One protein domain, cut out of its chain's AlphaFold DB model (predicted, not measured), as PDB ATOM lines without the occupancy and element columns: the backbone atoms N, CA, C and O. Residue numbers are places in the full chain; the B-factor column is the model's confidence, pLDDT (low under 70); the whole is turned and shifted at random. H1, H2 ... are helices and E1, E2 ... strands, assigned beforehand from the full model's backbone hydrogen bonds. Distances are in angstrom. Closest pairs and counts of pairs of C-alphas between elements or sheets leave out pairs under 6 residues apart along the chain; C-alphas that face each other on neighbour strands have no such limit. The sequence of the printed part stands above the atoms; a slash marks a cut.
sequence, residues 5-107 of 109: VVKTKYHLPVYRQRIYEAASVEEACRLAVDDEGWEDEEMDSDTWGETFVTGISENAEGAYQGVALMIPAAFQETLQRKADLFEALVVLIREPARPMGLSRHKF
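What this domain is: This is residues 5 to 107 of the 109 residues of an uncharacterized protein of Rhizobium leguminosarum (UniProt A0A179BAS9). With little regular structure, a narrow two-stranded ribbon, E1 and E2, leads through long links to H1, while H2 begins an arm of which residues 85 to 98 and 100 to 106 stick out. The printed part has 103 residues, 41 of them in two named strands and two named helices, in the order E1, H1, E2, H2: a mixed class with one antiparallel sheet. It is extended, with a radius of gyration of the C-alphas of 23.3 A, and spans 68 by 59 by 23 A.

How they stand to each other: Look first at E1, residues 5 to 10, and E2, residues 51 to 58, antiparallel neighbours at 163 degrees; N 7 and O 55, 2.8 A apart, are within hydrogen-bond range. H2, residues 78 to 94, is apart from E1 and from H1, residues 25 to 34. Every O i to N i+4 pair is within range in H1, 11 of 13 in H2.

Where its parts are: Find C-alpha 5 at (28.157, 48.829, 56.681), where E1 begins. E2 runs 20.8 A, bending by 57 degrees at residue 54. H2 runs 23.9 A to C-alpha 94 at (40.946, 20.696, 28.658).

The domain as a whole: The farthest C-alphas, Glu 39 and His 105, are 68.9 A apart. The printed part has no cut; its three links are long. Look for pLDDT under 70 at residues 47, 59 to 66 and 96 to 107.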
ATOM      1  N   VAL A   5      26.804  48.795  56.121       86.88
ATOM      2  CA  VAL A   5      28.157  48.829  56.681       86.88
ATOM      3  C   VAL A   5      29.034  47.935  55.818       86.88
ATOM      4  O   VAL A   5      28.705  46.768  55.626       86.88
ATOM      5  N   VAL A   6      30.131  48.483  55.291       88.75
ATOM      6  CA  VAL A   6      31.071  47.774  54.411       88.75
ATOM      7  C   VAL A   6      32.435  47.725  55.086       88.75
ATOM      8  O   VAL A   6      32.961  48.755  55.505       88.75
ATOM      9  N   LYS A   7      33.008  46.527  55.191       89.50
ATOM     10  CA  LYS A   7      34.347  46.290  55.730       89.50
ATOM     11  C   LYS A   7      35.315  46.047  54.581       89.50
ATOM     12  O   LYS A   7      35.132  45.102  53.814       89.50
ATOM     13  N   THR A   8      36.364  46.854  54.493       90.19
ATOM     14  CA  THR A   8      37.438  46.696  53.510       90.19
ATOM     15  C   THR A   8      38.752  46.283  54.168       90.19
ATOM     16  O   THR A   8      38.962  46.502  55.362       90.19
ATOM     17  N   LYS A   9      39.620  45.637  53.391       88.19
ATOM     18  CA  LYS A   9      40.987  45.255  53.757       88.19
ATOM     19  C   LYS A   9      41.897  45.509  52.554       88.19
ATOM     20  O   LYS A   9      41.429  45.448  51.423       88.19
ATOM     21  N   TYR A  10      43.174  45.775  52.798       84.12
ATOM     22  CA  TYR A  10      44.236  45.686  51.796       84.12
ATOM     23  C   TYR A  10      45.405  44.878  52.371       84.12
ATOM     24  O   TYR A  10      45.508  44.712  53.592       84.12
ATOM     25  N   HIS A  11      46.252  44.332  51.500       81.56
ATOM     26  CA  HIS A  11      47.493  43.681  51.916       81.56
ATOM     27  C   HIS A  11      48.569  44.737  52.125       81.56
ATOM     28  O   HIS A  11      48.895  45.481  51.202       81.56
ATOM     29  N   LEU A  12      49.104  44.796  53.341       81.06
ATOM     30  CA  LEU A  12      50.274  45.597  53.647       81.06
ATOM     31  C   LEU A  12      51.501  44.689  53.511       81.06
ATOM     32  O   LEU A  12      51.629  43.763  54.316       81.06
ATOM     33  N   PRO A  13      52.349  44.872  52.488       78.94
ATOM     34  CA  PRO A  13      53.580  44.112  52.407       78.94
ATOM     35  C   PRO A  13      54.530  44.593  53.497       78.94
ATOM     36  O   PRO A  13      54.798  45.785  53.656       78.94
ATOM     37  N   VAL A  14      55.021  43.629  54.258       86.06
ATOM     38  CA  VAL A  14      56.075  43.822  55.241       86.06
ATOM     39  C   VAL A  14      57.212  42.906  54.820       86.06
ATOM     40  O   VAL A  14      56.972  41.764  54.412       86.06
ATOM     41  N   TYR A  15      58.436  43.411  54.859       86.00
ATOM     42  CA  TYR A  15      59.628  42.626  54.580       86.00
ATOM     43  C   TYR A  15      60.573  42.691  55.769       86.00
ATOM     44  O   TYR A  15      60.453  43.538  56.644       86.00
ATOM     45  N   ARG A  16      61.538  41.783  55.793       90.94
ATOM     46  CA  ARG A  16      62.678  41.851  56.702       90.94
ATOM     47  C   ARG A  16      63.938  41.570  55.912       90.94
ATOM     48  O   ARG A  16      63.907  40.794  54.952       90.94
ATOM     49  N   GLN A  17      65.046  42.167  56.326       89.81
ATOM     50  CA  GLN A  17      66.343  41.926  55.713       89.81
ATOM     51  C   GLN A  17      67.333  41.446  56.770       89.81
ATOM     52  O   GLN A  17      67.715  42.193  57.663       89.81
ATOM     53  N   ARG A  18      67.802  40.205  56.622       92.06
ATOM     54  CA  ARG A  18      68.813  39.601  57.494       92.06
ATOM     55  C   ARG A  18      69.891  38.906  56.684       92.06
ATOM     56  O   ARG A  18      69.682  38.520  55.535       92.06
ATOM     57  N   ILE A  19      71.051  38.753  57.310       94.25
ATOM     58  CA  ILE A  19      72.180  38.007  56.763       94.25
ATOM     59  C   ILE A  19      72.174  36.623  57.409       94.25
ATOM     60  O   ILE A  19      72.197  36.520  58.633       94.25
ATOM     61  N   TYR A  20      72.176  35.579  56.583       95.06
ATOM     62  CA  TYR A  20      72.284  34.190  57.024       95.06
ATOM     63  C   TYR A  20      73.580  33.589  56.483       95.06
ATOM     64  O   TYR A  20      73.825  33.617  55.276       95.06
ATOM     65  N   GLU A  21      74.404  33.040  57.369       96.88
ATOM     66  CA  GLU A  21      75.570  32.250  56.978       96.88
ATOM     67  C   GLU A  21      75.131  30.807  56.711       96.88
ATOM     68  O   GLU A  21      74.576  30.148  57.588       96.88
ATOM     69  N   ALA A  22      75.359  30.316  55.492       97.12
ATOM     70  CA  ALA A  22      74.966  28.974  55.072       97.12
ATOM     71  C   ALA A  22      75.915  28.429  53.997       97.12
ATOM     72  O   ALA A  22      76.582  29.196  53.298       97.12
ATOM     73  N   ALA A  23      75.955  27.104  53.826       96.69
ATOM     74  CA  ALA A  23      76.804  26.461  52.823       96.69
ATOM     75  C   ALA A  23      76.215  26.530  51.400       96.69
ATOM     76  O   ALA A  23      76.919  26.256  50.427       96.69
ATOM     77  N   SER A  24      74.930  26.878  51.265       97.25
ATOM     78  CA  SER A  24      74.217  26.991  49.986       97.25
ATOM     79  C   SER A  24      73.074  28.006  50.049       97.25
ATOM     80  O   SER A  24      72.619  28.382  51.131       97.25
ATOM     81  N   VAL A  25      72.581  28.420  48.878       97.50
ATOM     82  CA  VAL A  25      71.415  29.311  48.768       97.50
ATOM     83  C   VAL A  25      70.168  28.629  49.330       97.50
ATOM     84  O   VAL A  25      69.415  29.248  50.072       97.50
ATOM     85  N   GLU A  26      69.972  27.342  49.043       97.88
ATOM     86  CA  GLU A  26      68.830  26.567  49.532       97.88
ATOM     87  C   GLU A  26      68.812  26.471  51.061       97.88
ATOM     88  O   GLU A  26      67.750  26.556  51.678       97.88
ATOM     89  N   GLU A  27      69.982  26.304  51.679       97.69
ATOM     90  CA  GLU A  27      70.116  26.299  53.134       97.69
ATOM     91  C   GLU A  27      69.856  27.688  53.729       97.69
ATOM     92  O   GLU A  27      69.081  27.788  54.677       97.69
ATOM     93  N   ALA A  28      70.392  28.761  53.131       97.56
ATOM     94  CA  ALA A  28      70.095  30.133  53.552       97.56
ATOM     95  C   ALA A  28      68.592  30.450  53.464       97.56
ATOM     96  O   ALA A  28      68.026  31.023  54.392       97.56
ATOM     97  N   CYS A  29      67.921  30.039  52.382       96.88
ATOM     98  CA  CYS A  29      66.476  30.207  52.229       96.88
ATOM     99  C   CYS A  29      65.688  29.423  53.282       96.88
ATOM    100  O   CYS A  29      64.690  29.932  53.784       96.88
ATOM    101  N   ARG A  30      66.122  28.206  53.633       97.19
ATOM    102  CA  ARG A  30      65.475  27.423  54.692       97.19
ATOM    103  C   ARG A  30      65.612  28.110  56.048       97.19
ATOM    104  O   ARG A  30      64.604  28.309  56.710       97.19
ATOM    105  N   LEU A  31      66.822  28.557  56.399       96.69
ATOM    106  CA  LEU A  31      67.061  29.345  57.614       96.69
ATOM    107  C   LEU A  31      66.177  30.598  57.647       96.69
ATOM    108  O   LEU A  31      65.560  30.888  58.665       96.69
ATOM    109  N   ALA A  32      66.055  31.298  56.518       95.12
ATOM    110  CA  ALA A  32      65.217  32.485  56.409       95.12
ATOM    111  C   ALA A  32      63.708  32.207  56.511       95.12
ATOM    112  O   ALA A  32      62.968  33.126  56.842       95.12
ATOM    113  N   VAL A  33      63.229  30.998  56.207       94.00
ATOM    114  CA  VAL A  33      61.817  30.608  56.393       94.00
ATOM    115  C   VAL A  33      61.559  30.152  57.830       94.00
ATOM    116  O   VAL A  33      60.512  30.480  58.381       94.00
ATOM    117  N   ASP A  34      62.515  29.445  58.431       95.62
ATOM    118  CA  ASP A  34      62.410  28.907  59.792       95.62
ATOM    119  C   ASP A  34      62.657  29.977  60.881       95.62
ATOM    120  O   ASP A  34      62.326  29.765  62.046       95.62
ATOM    121  N   ASP A  35      63.233  31.131  60.532       93.00
ATOM    122  CA  ASP A  35      63.426  32.258  61.451       93.00
ATOM    123  C   ASP A  35      62.076  32.925  61.783       93.00
ATOM    124  O   ASP A  35      61.470  33.600  60.952       93.00
ATOM    125  N   GLU A  36      61.596  32.775  63.015       91.12
ATOM    126  CA  GLU A  36      60.341  33.382  63.489       91.12
ATOM    127  C   GLU A  36      60.502  34.840  63.969       91.12
ATOM    128  O   GLU A  36      59.524  35.479  64.356       91.12
ATOM    129  N   GLY A  37      61.717  35.395  63.965       87.12
ATOM    130  CA  GLY A  37      61.988  36.749  64.446       87.12
ATOM    131  C   GLY A  37      61.601  37.823  63.428       87.12
ATOM    132  O   GLY A  37      62.293  38.004  62.431       87.12
ATOM    133  N   TRP A  38      60.539  38.573  63.711       89.06
ATOM    134  CA  TRP A  38      60.045  39.688  62.881       89.06
ATOM    135  C   TRP A  38      60.170  41.057  63.572       89.06
ATOM    136  O   TRP A  38      59.522  42.020  63.189       89.06
ATOM    137  N   GLU A  39      61.001  41.170  64.611       85.94
ATOM    138  CA  GLU A  39      61.183  42.429  65.358       85.94
ATOM    139  C   GLU A  39      61.806  43.560  64.515       85.94
ATOM    140  O   GLU A  39      61.647  44.733  64.842       85.94
ATOM    141  N   ASP A  40      62.512  43.205  63.441       85.31
ATOM    142  CA  ASP A  40      63.174  44.079  62.467       85.31
ATOM    143  C   ASP A  40      62.384  44.199  61.153       85.31
ATOM    144  O   ASP A  40      62.956  44.490  60.101       85.31
ATOM    145  N   GLU A  41      61.080  43.928  61.189       88.00
ATOM    146  CA  GLU A  41      60.231  44.065  60.016       88.00
ATOM    147  C   GLU A  41      60.088  45.534  59.582       88.00
ATOM    148  O   GLU A  41      59.909  46.449  60.391       88.00
ATOM    149  N   GLU A  42      60.151  45.762  58.275       85.69
ATOM    150  CA  GLU A  42      59.971  47.057  57.640       85.69
ATOM    151  C   GLU A  42      58.744  47.016  56.729       85.69
ATOM    152  O   GLU A  42      58.524  46.089  55.945       85.69
ATOM    153  N   MET A  43      57.915  48.050  56.842       84.12
ATOM    154  CA  MET A  43      56.734  48.211  56.009       84.12
ATOM    155  C   MET A  43      57.142  48.758  54.642       84.12
ATOM    156  O   MET A  43      57.673  49.864  54.552       84.12
ATOM    157  N   ASP A  44      56.821  48.030  53.576       80.75
ATOM    158  CA  ASP A  44      56.973  48.539  52.216       80.75
ATOM    159  C   ASP A  44      55.730  49.358  51.853       80.75
ATOM    160  O   ASP A  44      54.668  48.830  51.506       80.75
ATOM    161  N   SER A  45      55.842  50.682  51.991       72.12
ATOM    162  CA  SER A  45      54.725  51.573  51.693       72.12
ATOM    163  C   SER A  45      54.427  51.725  50.202       72.12
ATOM    164  O   SER A  45      53.333  52.154  49.835       72.12
ATOM    165  N   ASP A  46      55.387  51.388  49.348       75.00
ATOM    166  CA  ASP A  46      55.303  51.636  47.911       75.00
ATOM    167  C   ASP A  46      54.616  50.473  47.179       75.00
ATOM    168  O   ASP A  46      54.080  50.654  46.083       75.00
ATOM    169  N   THR A  47      54.539  49.302  47.819       69.69
ATOM    170  CA  THR A  47      53.937  48.078  47.258       69.69
ATOM    171  C   THR A  47      52.545  47.770  47.835       69.69
ATOM    172  O   THR A  47      52.110  46.619  47.871       69.69
ATOM    173  N   TRP A  48      51.795  48.774  48.302       77.81
ATOM    174  CA  TRP A  48      50.461  48.546  48.875       77.81
ATOM    175  C   TRP A  48      49.560  47.714  47.955       77.81
ATOM    176  O   TRP A  48      49.359  48.029  46.780       77.81
ATOM    177  N   GLY A  49      48.998  46.640  48.513       77.31
ATOM    178  CA  GLY A  49      48.034  45.807  47.813       77.31
ATOM    179  C   GLY A  49      46.736  46.561  47.526       77.31
ATOM    180  O   GLY A  49      46.447  47.618  48.089       77.31
ATOM    181  N   GLU A  50      45.904  45.989  46.662       86.38
ATOM    182  CA  GLU A  50      44.591  46.568  46.392       86.38
ATOM    183  C   GLU A  50      43.689  46.533  47.637       86.38
ATOM    184  O   GLU A  50      43.805  45.663  48.504       86.38
ATOM    185  N   THR A  51      42.730  47.457  47.695       89.81
ATOM    186  CA  THR A  51      41.658  47.411  48.693       89.81
ATOM    187  C   THR A  51      40.489  46.579  48.174       89.81
ATOM    188  O   THR A  51      39.953  46.857  47.104       89.81
ATOM    189  N   PHE A  52      40.042  45.610  48.966       91.31
ATOM    190  CA  PHE A  52      38.917  44.729  48.657       91.31
ATOM    191  C   PHE A  52      37.937  44.632  49.829       91.31
ATOM    192  O   PHE A  52      38.258  44.948  50.979       91.31
ATOM    193  N   VAL A  53      36.704  44.218  49.542       91.81
ATOM    194  CA  VAL A  53      35.630  44.093  50.534       91.81
ATOM    195  C   VAL A  53      35.681  42.707  51.168       91.81
ATOM    196  O   VAL A  53      35.729  41.692  50.482       91.81
ATOM    197  N   THR A  54      35.634  42.666  52.497       89.69
ATOM    198  CA  THR A  54      35.647  41.427  53.298       89.69
ATOM    199  C   THR A  54      34.331  41.172  54.023       89.69
ATOM    200  O   THR A  54      34.093  40.063  54.490       89.69
ATOM    201  N   GLY A  55      33.457  42.176  54.114       89.25
ATOM    202  CA  GLY A  55      32.144  42.029  54.731       89.25
ATOM    203  C   GLY A  55      31.203  43.160  54.349       89.25
ATOM    204  O   GLY A  55      31.630  44.298  54.157       89.25
ATOM    205  N   ILE A  56      29.915  42.845  54.269       90.62
ATOM    206  CA  ILE A  56      28.843  43.828  54.127       90.62
ATOM    207  C   ILE A  56      27.630  43.373  54.939       90.62
ATOM    208  O   ILE A  56      27.294  42.190  54.950       90.62
ATOM    209  N   SER A  57      26.974  44.308  55.623       86.44
ATOM    210  CA  SER A  57      25.763  44.029  56.400       86.44
ATOM    211  C   SER A  57      24.744  45.162  56.300       86.44
ATOM    212  O   SER A  57      25.123  46.337  56.237       86.44
ATOM    213  N   GLU A  58      23.457  44.818  56.329       83.25
ATOM    214  CA  GLU A  58      22.357  45.791  56.337       83.25
ATOM    215  C   GLU A  58      21.954  46.187  57.766       83.25
ATOM    216  O   GLU A  58      21.966  45.353  58.672       83.25
ATOM    217  N   ASN A  59      21.563  47.455  57.956       66.25
ATOM    218  CA  ASN A  59      20.900  47.967  59.167       66.25
ATOM    219  C   ASN A  59      21.649  47.723  60.493       66.25
ATOM    220  O   ASN A  59      21.030  47.649  61.550       66.25
ATOM    221  N   ALA A  60      22.976  47.625  60.450       60.94
ATOM    222  CA  ALA A  60      23.793  47.404  61.635       60.94
ATOM    223  C   ALA A  60      24.453  48.701  62.113       60.94
ATOM    224  O   ALA A  60      24.992  49.460  61.305       60.94
ATOM    225  N   GLU A  61      24.496  48.923  63.429       62.84
ATOM    226  CA  GLU A  61      25.368  49.942  64.037       62.84
ATOM    227  C   GLU A  61      26.860  49.529  64.009       62.84
ATOM    228  O   GLU A  61      27.733  50.321  64.354       62.84
ATOM    229  N   GLY A  62      27.176  48.327  63.505       57.53
ATOM    230  CA  GLY A  62      28.533  47.847  63.244       57.53
ATOM    231  C   GLY A  62      28.556  46.549  62.424       57.53
ATOM    232  O   GLY A  62      27.613  45.763  62.465       57.53
ATOM    233  N   ALA A  63      29.649  46.293  61.695       58.19
ATOM    234  CA  ALA A  63      29.770  45.201  60.709       58.19
ATOM    235  C   ALA A  63      29.575  43.770  61.266       58.19
ATOM    236  O   ALA A  63      29.455  42.829  60.490       58.19
ATOM    237  N   TYR A  64      29.560  43.597  62.593       61.34
ATOM    238  CA  TYR A  64      29.418  42.298  63.264       61.34
ATOM    239  C   TYR A  64      28.005  42.017  63.800       61.34
ATOM    240  O   TYR A  64      27.769  40.935  64.327       61.34
ATOM    241  N   GLN A  65      27.077  42.976  63.706       62.62
ATOM    242  CA  GLN A  65      25.739  42.869  64.310       62.62
ATOM    243  C   GLN A  65      24.597  42.750  63.288       62.62
ATOM    244  O   GLN A  65      23.461  42.497  63.678       62.62
ATOM    245  N   GLY A  66      24.875  42.932  61.993       67.06
ATOM    246  CA  GLY A  66      23.864  42.857  60.935       67.06
ATOM    247  C   GLY A  66      23.837  41.529  60.193       67.06
ATOM    248  O   GLY A  66      24.774  40.735  60.256       67.06
ATOM    249  N   VAL A  67      22.768  41.326  59.418       75.12
ATOM    250  CA  VAL A  67      22.677  40.212  58.466       75.12
ATOM    251  C   VAL A  67      23.753  40.397  57.399       75.12
ATOM    252  O   VAL A  67      23.766  41.412  56.699       75.12
ATOM    253  N   ALA A  68      24.662  39.426  57.296       80.44
ATOM    254  CA  ALA A  68      25.725  39.437  56.301       80.44
ATOM    255  C   ALA A  68      25.138  39.262  54.893       80.44
ATOM    256  O   ALA A  68      24.387  38.319  54.635       80.44
ATOM    257  N   LEU A  69      25.489  40.171  53.984       87.25
ATOM    258  CA  LEU A  69      25.113  40.093  52.575       87.25
ATOM    259  C   LEU A  69      26.247  39.464  51.756       87.25
ATOM    260  O   LEU A  69      27.422  39.536  52.120       87.25
ATOM    261  N   MET A  70      25.891  38.863  50.621       90.44
ATOM    262  CA  MET A  70      26.873  38.338  49.672       90.44
ATOM    263  C   MET A  70      27.640  39.490  49.009       90.44
ATOM    264  O   MET A  70      27.037  40.436  48.501       90.44
ATOM    265  N   ILE A  71      28.969  39.389  48.984       90.19
ATOM    266  CA  ILE A  71      29.847  40.351  48.308       90.19
ATOM    267  C   ILE A  71      29.939  39.966  46.825       90.19
ATOM    268  O   ILE A  71      30.315  38.830  46.529       90.19
ATOM    269  N   PRO A  72      29.639  40.874  45.879       90.94
ATOM    270  CA  PRO A  72      29.833  40.593  44.463       90.94
ATOM    271  C   PRO A  72      31.306  40.332  44.138       90.94
ATOM    272  O   PRO A  72      32.185  41.052  44.614       90.94
ATOM    273  N   ALA A  73      31.567  39.364  43.255       87.31
ATOM    274  CA  ALA A  73      32.922  38.917  42.926       87.31
ATOM    275  C   ALA A  73      33.857  40.049  42.472       87.31
ATOM    276  O   ALA A  73      35.043  40.009  42.756       87.31
ATOM    277  N   ALA A  74      33.343  41.101  41.827       89.38
ATOM    278  CA  ALA A  74      34.146  42.250  41.402       89.38
ATOM    279  C   ALA A  74      34.820  43.021  42.557       89.38
ATOM    280  O   ALA A  74      35.790  43.732  42.307       89.38
ATOM    281  N   PHE A  75      34.324  42.882  43.792       91.44
ATOM    282  CA  PHE A  75      34.844  43.561  44.988       91.44
ATOM    283  C   PHE A  75      35.653  42.643  45.914       91.44
ATOM    284  O   PHE A  75      36.124  43.096  46.957       91.44
ATOM    285  N   GLN A  76      35.785  41.363  45.559       89.31
ATOM    286  CA  GLN A  76      36.675  40.427  46.242       89.31
ATOM    287  C   GLN A  76      38.131  40.665  45.813       89.31
ATOM    288  O   GLN A  76      38.388  41.319  44.800       89.31
ATOM    289  N   GLU A  77      39.078  40.125  46.578       90.81
ATOM    290  CA  GLU A  77      40.510  40.210  46.277       90.81
ATOM    291  C   GLU A  77      40.820  39.649  44.876       90.81
ATOM    292  O   GLU A  77      40.365  38.565  44.509       90.81
ATOM    293  N   THR A  78      41.599  40.367  44.071       87.88
ATOM    294  CA  THR A  78      41.955  40.017  42.691       87.88
ATOM    295  C   THR A  78      42.692  38.695  42.610       87.88
ATOM    296  O   THR A  78      42.441  37.943  41.667       87.88
ATOM    297  N   LEU A  79      43.576  38.376  43.561       85.12
ATOM    298  CA  LEU A  79      44.243  37.074  43.563       85.12
ATOM    299  C   LEU A  79      43.226  35.941  43.739       85.12
ATOM    300  O   LEU A  79      43.222  35.011  42.934       85.12
ATOM    301  N   GLN A  80      42.314  36.070  44.707       84.00
ATOM    302  CA  GLN A  80      41.236  35.102  44.913       84.00
ATOM    303  C   GLN A  80      40.332  35.002  43.681       84.00
ATOM    304  O   GLN A  80      40.095  33.911  43.181       84.00
ATOM    305  N   ARG A  81      39.917  36.134  43.102       87.19
ATOM    306  CA  ARG A  81      39.114  36.154  41.869       87.19
ATOM    307  C   ARG A  81      39.814  35.451  40.708       87.19
ATOM    308  O   ARG A  81      39.168  34.758  39.929       87.19
ATOM    309  N   LYS A  82      41.128  35.652  40.550       89.25
ATOM    310  CA  LYS A  82      41.926  34.968  39.522       89.25
ATOM    311  C   LYS A  82      42.014  33.470  39.798       89.25
ATOM    312  O   LYS A  82      41.918  32.705  38.844       89.25
ATOM    313  N   ALA A  83      42.168  33.063  41.057       89.00
ATOM    314  CA  ALA A  83      42.158  31.657  41.453       89.00
ATOM    315  C   ALA A  83      40.795  31.002  41.165       89.00
ATOM    316  O   ALA A  83      40.750  29.948  40.537       89.00
ATOM    317  N   ASP A  84      39.692  31.673  41.500       86.19
ATOM    318  CA  ASP A  84      38.333  31.194  41.215       86.19
ATOM    319  C   ASP A  84      38.085  31.047  39.701       86.19
ATOM    320  O   ASP A  84      37.410  30.122  39.249       86.19
ATOM    321  N   LEU A  85      38.673  31.936  38.890       89.12
ATOM    322  CA  LEU A  85      38.637  31.851  37.425       89.12
ATOM    323  C   LEU A  85      39.595  30.801  36.849       89.12
ATOM    324  O   LEU A  85      39.394  30.363  35.713       89.12
ATOM    325  N   PHE A  86      40.633  30.401  37.583       91.38
ATOM    326  CA  PHE A  86      41.649  29.474  37.087       91.38
ATOM    327  C   PHE A  86      41.054  28.095  36.809       91.38
ATOM    328  O   PHE A  86      41.323  27.521  35.758       91.38
ATOM    329  N   GLU A  87      40.167  27.604  37.675       85.81
ATOM    330  CA  GLU A  87      39.448  26.348  37.433       85.81
ATOM    331  C   GLU A  87      38.596  26.413  36.159       85.81
ATOM    332  O   GLU A  87      38.636  25.508  35.323       85.81
ATOM    333  N   ALA A  88      37.884  27.525  35.944       87.06
ATOM    334  CA  ALA A  88      37.119  27.734  34.717       87.06
ATOM    335  C   ALA A  88      38.029  27.751  33.474       87.06
ATOM    336  O   ALA A  88      37.697  27.147  32.452       87.06
ATOM    337  N   LEU A  89      39.201  28.387  33.565       89.19
ATOM    338  CA  LEU A  89      40.203  28.377  32.501       89.19
ATOM    339  C   LEU A  89      40.729  26.960  32.230       89.19
ATOM    340  O   LEU A  89      40.828  26.568  31.069       89.19
ATOM    341  N   VAL A  90      41.027  26.181  33.275       88.94
ATOM    342  CA  VAL A  90      41.499  24.791  33.159       88.94
ATOM    343  C   VAL A  90      40.469  23.917  32.444       88.94
ATOM    344  O   VAL A  90      40.837  23.115  31.585       88.94
ATOM    345  N   VAL A  91      39.181  24.083  32.744       87.19
ATOM    346  CA  VAL A  91      38.105  23.389  32.020       87.19
ATOM    347  C   VAL A  91      38.105  23.779  30.540       87.19
ATOM    348  O   VAL A  91      38.091  22.900  29.679       87.19
ATOM    349  N   LEU A  92      38.196  25.077  30.230       86.75
ATOM    350  CA  LEU A  92      38.189  25.574  28.848       86.75
ATOM    351  C   LEU A  92      39.358  25.047  28.006       86.75
ATOM    352  O   LEU A  92      39.168  24.759  26.828       86.75
ATOM    353  N   ILE A  93      40.556  24.916  28.584       86.12
ATOM    354  CA  ILE A  93      41.736  24.401  27.865       86.12
ATOM    355  C   ILE A  93      41.761  22.869  27.766       86.12
ATOM    356  O   ILE A  93      42.454  22.328  26.905       86.12
ATOM    357  N   ARG A  94      41.053  22.164  28.661       83.00
ATOM    358  CA  ARG A  94      40.946  20.696  28.658       83.00
ATOM    359  C   ARG A  94      39.896  20.176  27.697       83.00
ATOM    360  O   ARG A  94      40.015  19.027  27.274       83.00
ATOM    361  N   GLU A  95      38.895  20.985  27.351       73.81
ATOM    362  CA  GLU A  95      38.078  20.701  26.175       73.81
ATOM    363  C   GLU A  95      39.051  20.532  24.999       73.81
ATOM    364  O   GLU A  95      39.751  21.491  24.660       73.81
ATOM    365  N   PRO A  96      39.180  19.320  24.416       60.72
ATOM    366  CA  PRO A  96      40.122  19.090  23.332       60.72
ATOM    367  C   PRO A  96      39.777  20.120  22.286       60.72
ATOM    368  O   PRO A  96      38.607  20.154  21.909       60.72
ATOM    369  N   ALA A  97      40.746  20.968  21.914       56.53
ATOM    370  CA  ALA A  97      40.575  22.066  20.975       56.53
ATOM    371  C   ALA A  97      39.691  21.581  19.827       56.53
ATOM    372  O   ALA A  97      40.174  20.934  18.893       56.53
ATOM    373  N   ARG A  98      38.369  21.790  19.953       55.12
ATOM    374  CA  ARG A  98      37.422  21.305  18.958       55.12
ATOM    375  C   ARG A  98      37.879  22.056  17.736       55.12
ATOM    376  O   ARG A  98      37.972  23.281  17.857       55.12
ATOM    377  N   PRO A  99      38.261  21.375  16.643       55.53
ATOM    378  CA  PRO A  99      38.855  22.048  15.505       55.53
ATOM    379  C   PRO A  99      37.948  23.223  15.189       55.53
ATOM    380  O   PRO A  99      36.779  23.019  14.861       55.53
ATOM    381  N   MET A 100      38.450  24.439  15.437       59.16
ATOM    382  CA  MET A 100      37.678  25.660  15.283       59.16
ATOM    383  C   MET A 100      37.337  25.736  13.796       59.16
ATOM    384  O   MET A 100      38.160  26.132  12.978       59.16
ATOM    385  N   GLY A 101      36.165  25.219  13.429       56.91
ATOM    386  CA  GLY A 101      35.643  25.231  12.068       56.91
ATOM    387  C   GLY A 101      36.434  24.465  10.998       56.91
ATOM    388  O   GLY A 101      36.237  24.760   9.820       56.91
ATOM    389  N   LEU A 102      37.290  23.490  11.322       55.53
ATOM    390  CA  LEU A 102      37.916  22.647  10.289       55.53
ATOM    391  C   LEU A 102      37.209  21.295  10.207       55.53
ATOM    392  O   LEU A 102      37.224  20.507  11.151       55.53
ATOM    393  N   SER A 103      36.564  21.033   9.065       58.41
ATOM    394  CA  SER A 103      35.952  19.733   8.799       58.41
ATOM    395  C   SER A 103      37.017  18.636   8.849       58.41
ATOM    396  O   SER A 103      38.153  18.832   8.413       58.41
ATOM    397  N   ARG A 104      36.628  17.462   9.359       53.59
ATOM    398  CA  ARG A 104      37.464  16.257   9.525       53.59
ATOM    399  C   ARG A 104      38.311  15.917   8.283       53.59
ATOM    400  O   ARG A 104      39.424  15.430   8.404       53.59
ATOM    401  N   HIS A 105      37.830  16.297   7.098       57.19
ATOM    402  CA  HIS A 105      38.512  16.144   5.812       57.19
ATOM    403  C   HIS A 105      39.825  16.933   5.642       57.19
ATOM    404  O   HIS A 105      40.584  16.624   4.725       57.19
ATOM    405  N   LYS A 106      40.088  17.953   6.469       54.94
ATOM    406  CA  LYS A 106      41.323  18.754   6.422       54.94
ATOM    407  C   LYS A 106      42.406  18.295   7.400       54.94
ATOM    408  O   LYS A 106      43.497  18.846   7.351       54.94
ATOM    409  N   PHE A 107      42.115  17.335   8.278       56.25
ATOM    410  CA  PHE A 107      43.068  16.870   9.291       56.25
ATOM    411  C   PHE A 107      43.801  15.581   8.884       56.25
ATOM    412  O   PHE A 107      44.887  15.313   9.374       56.25
TER     413      PHE A 107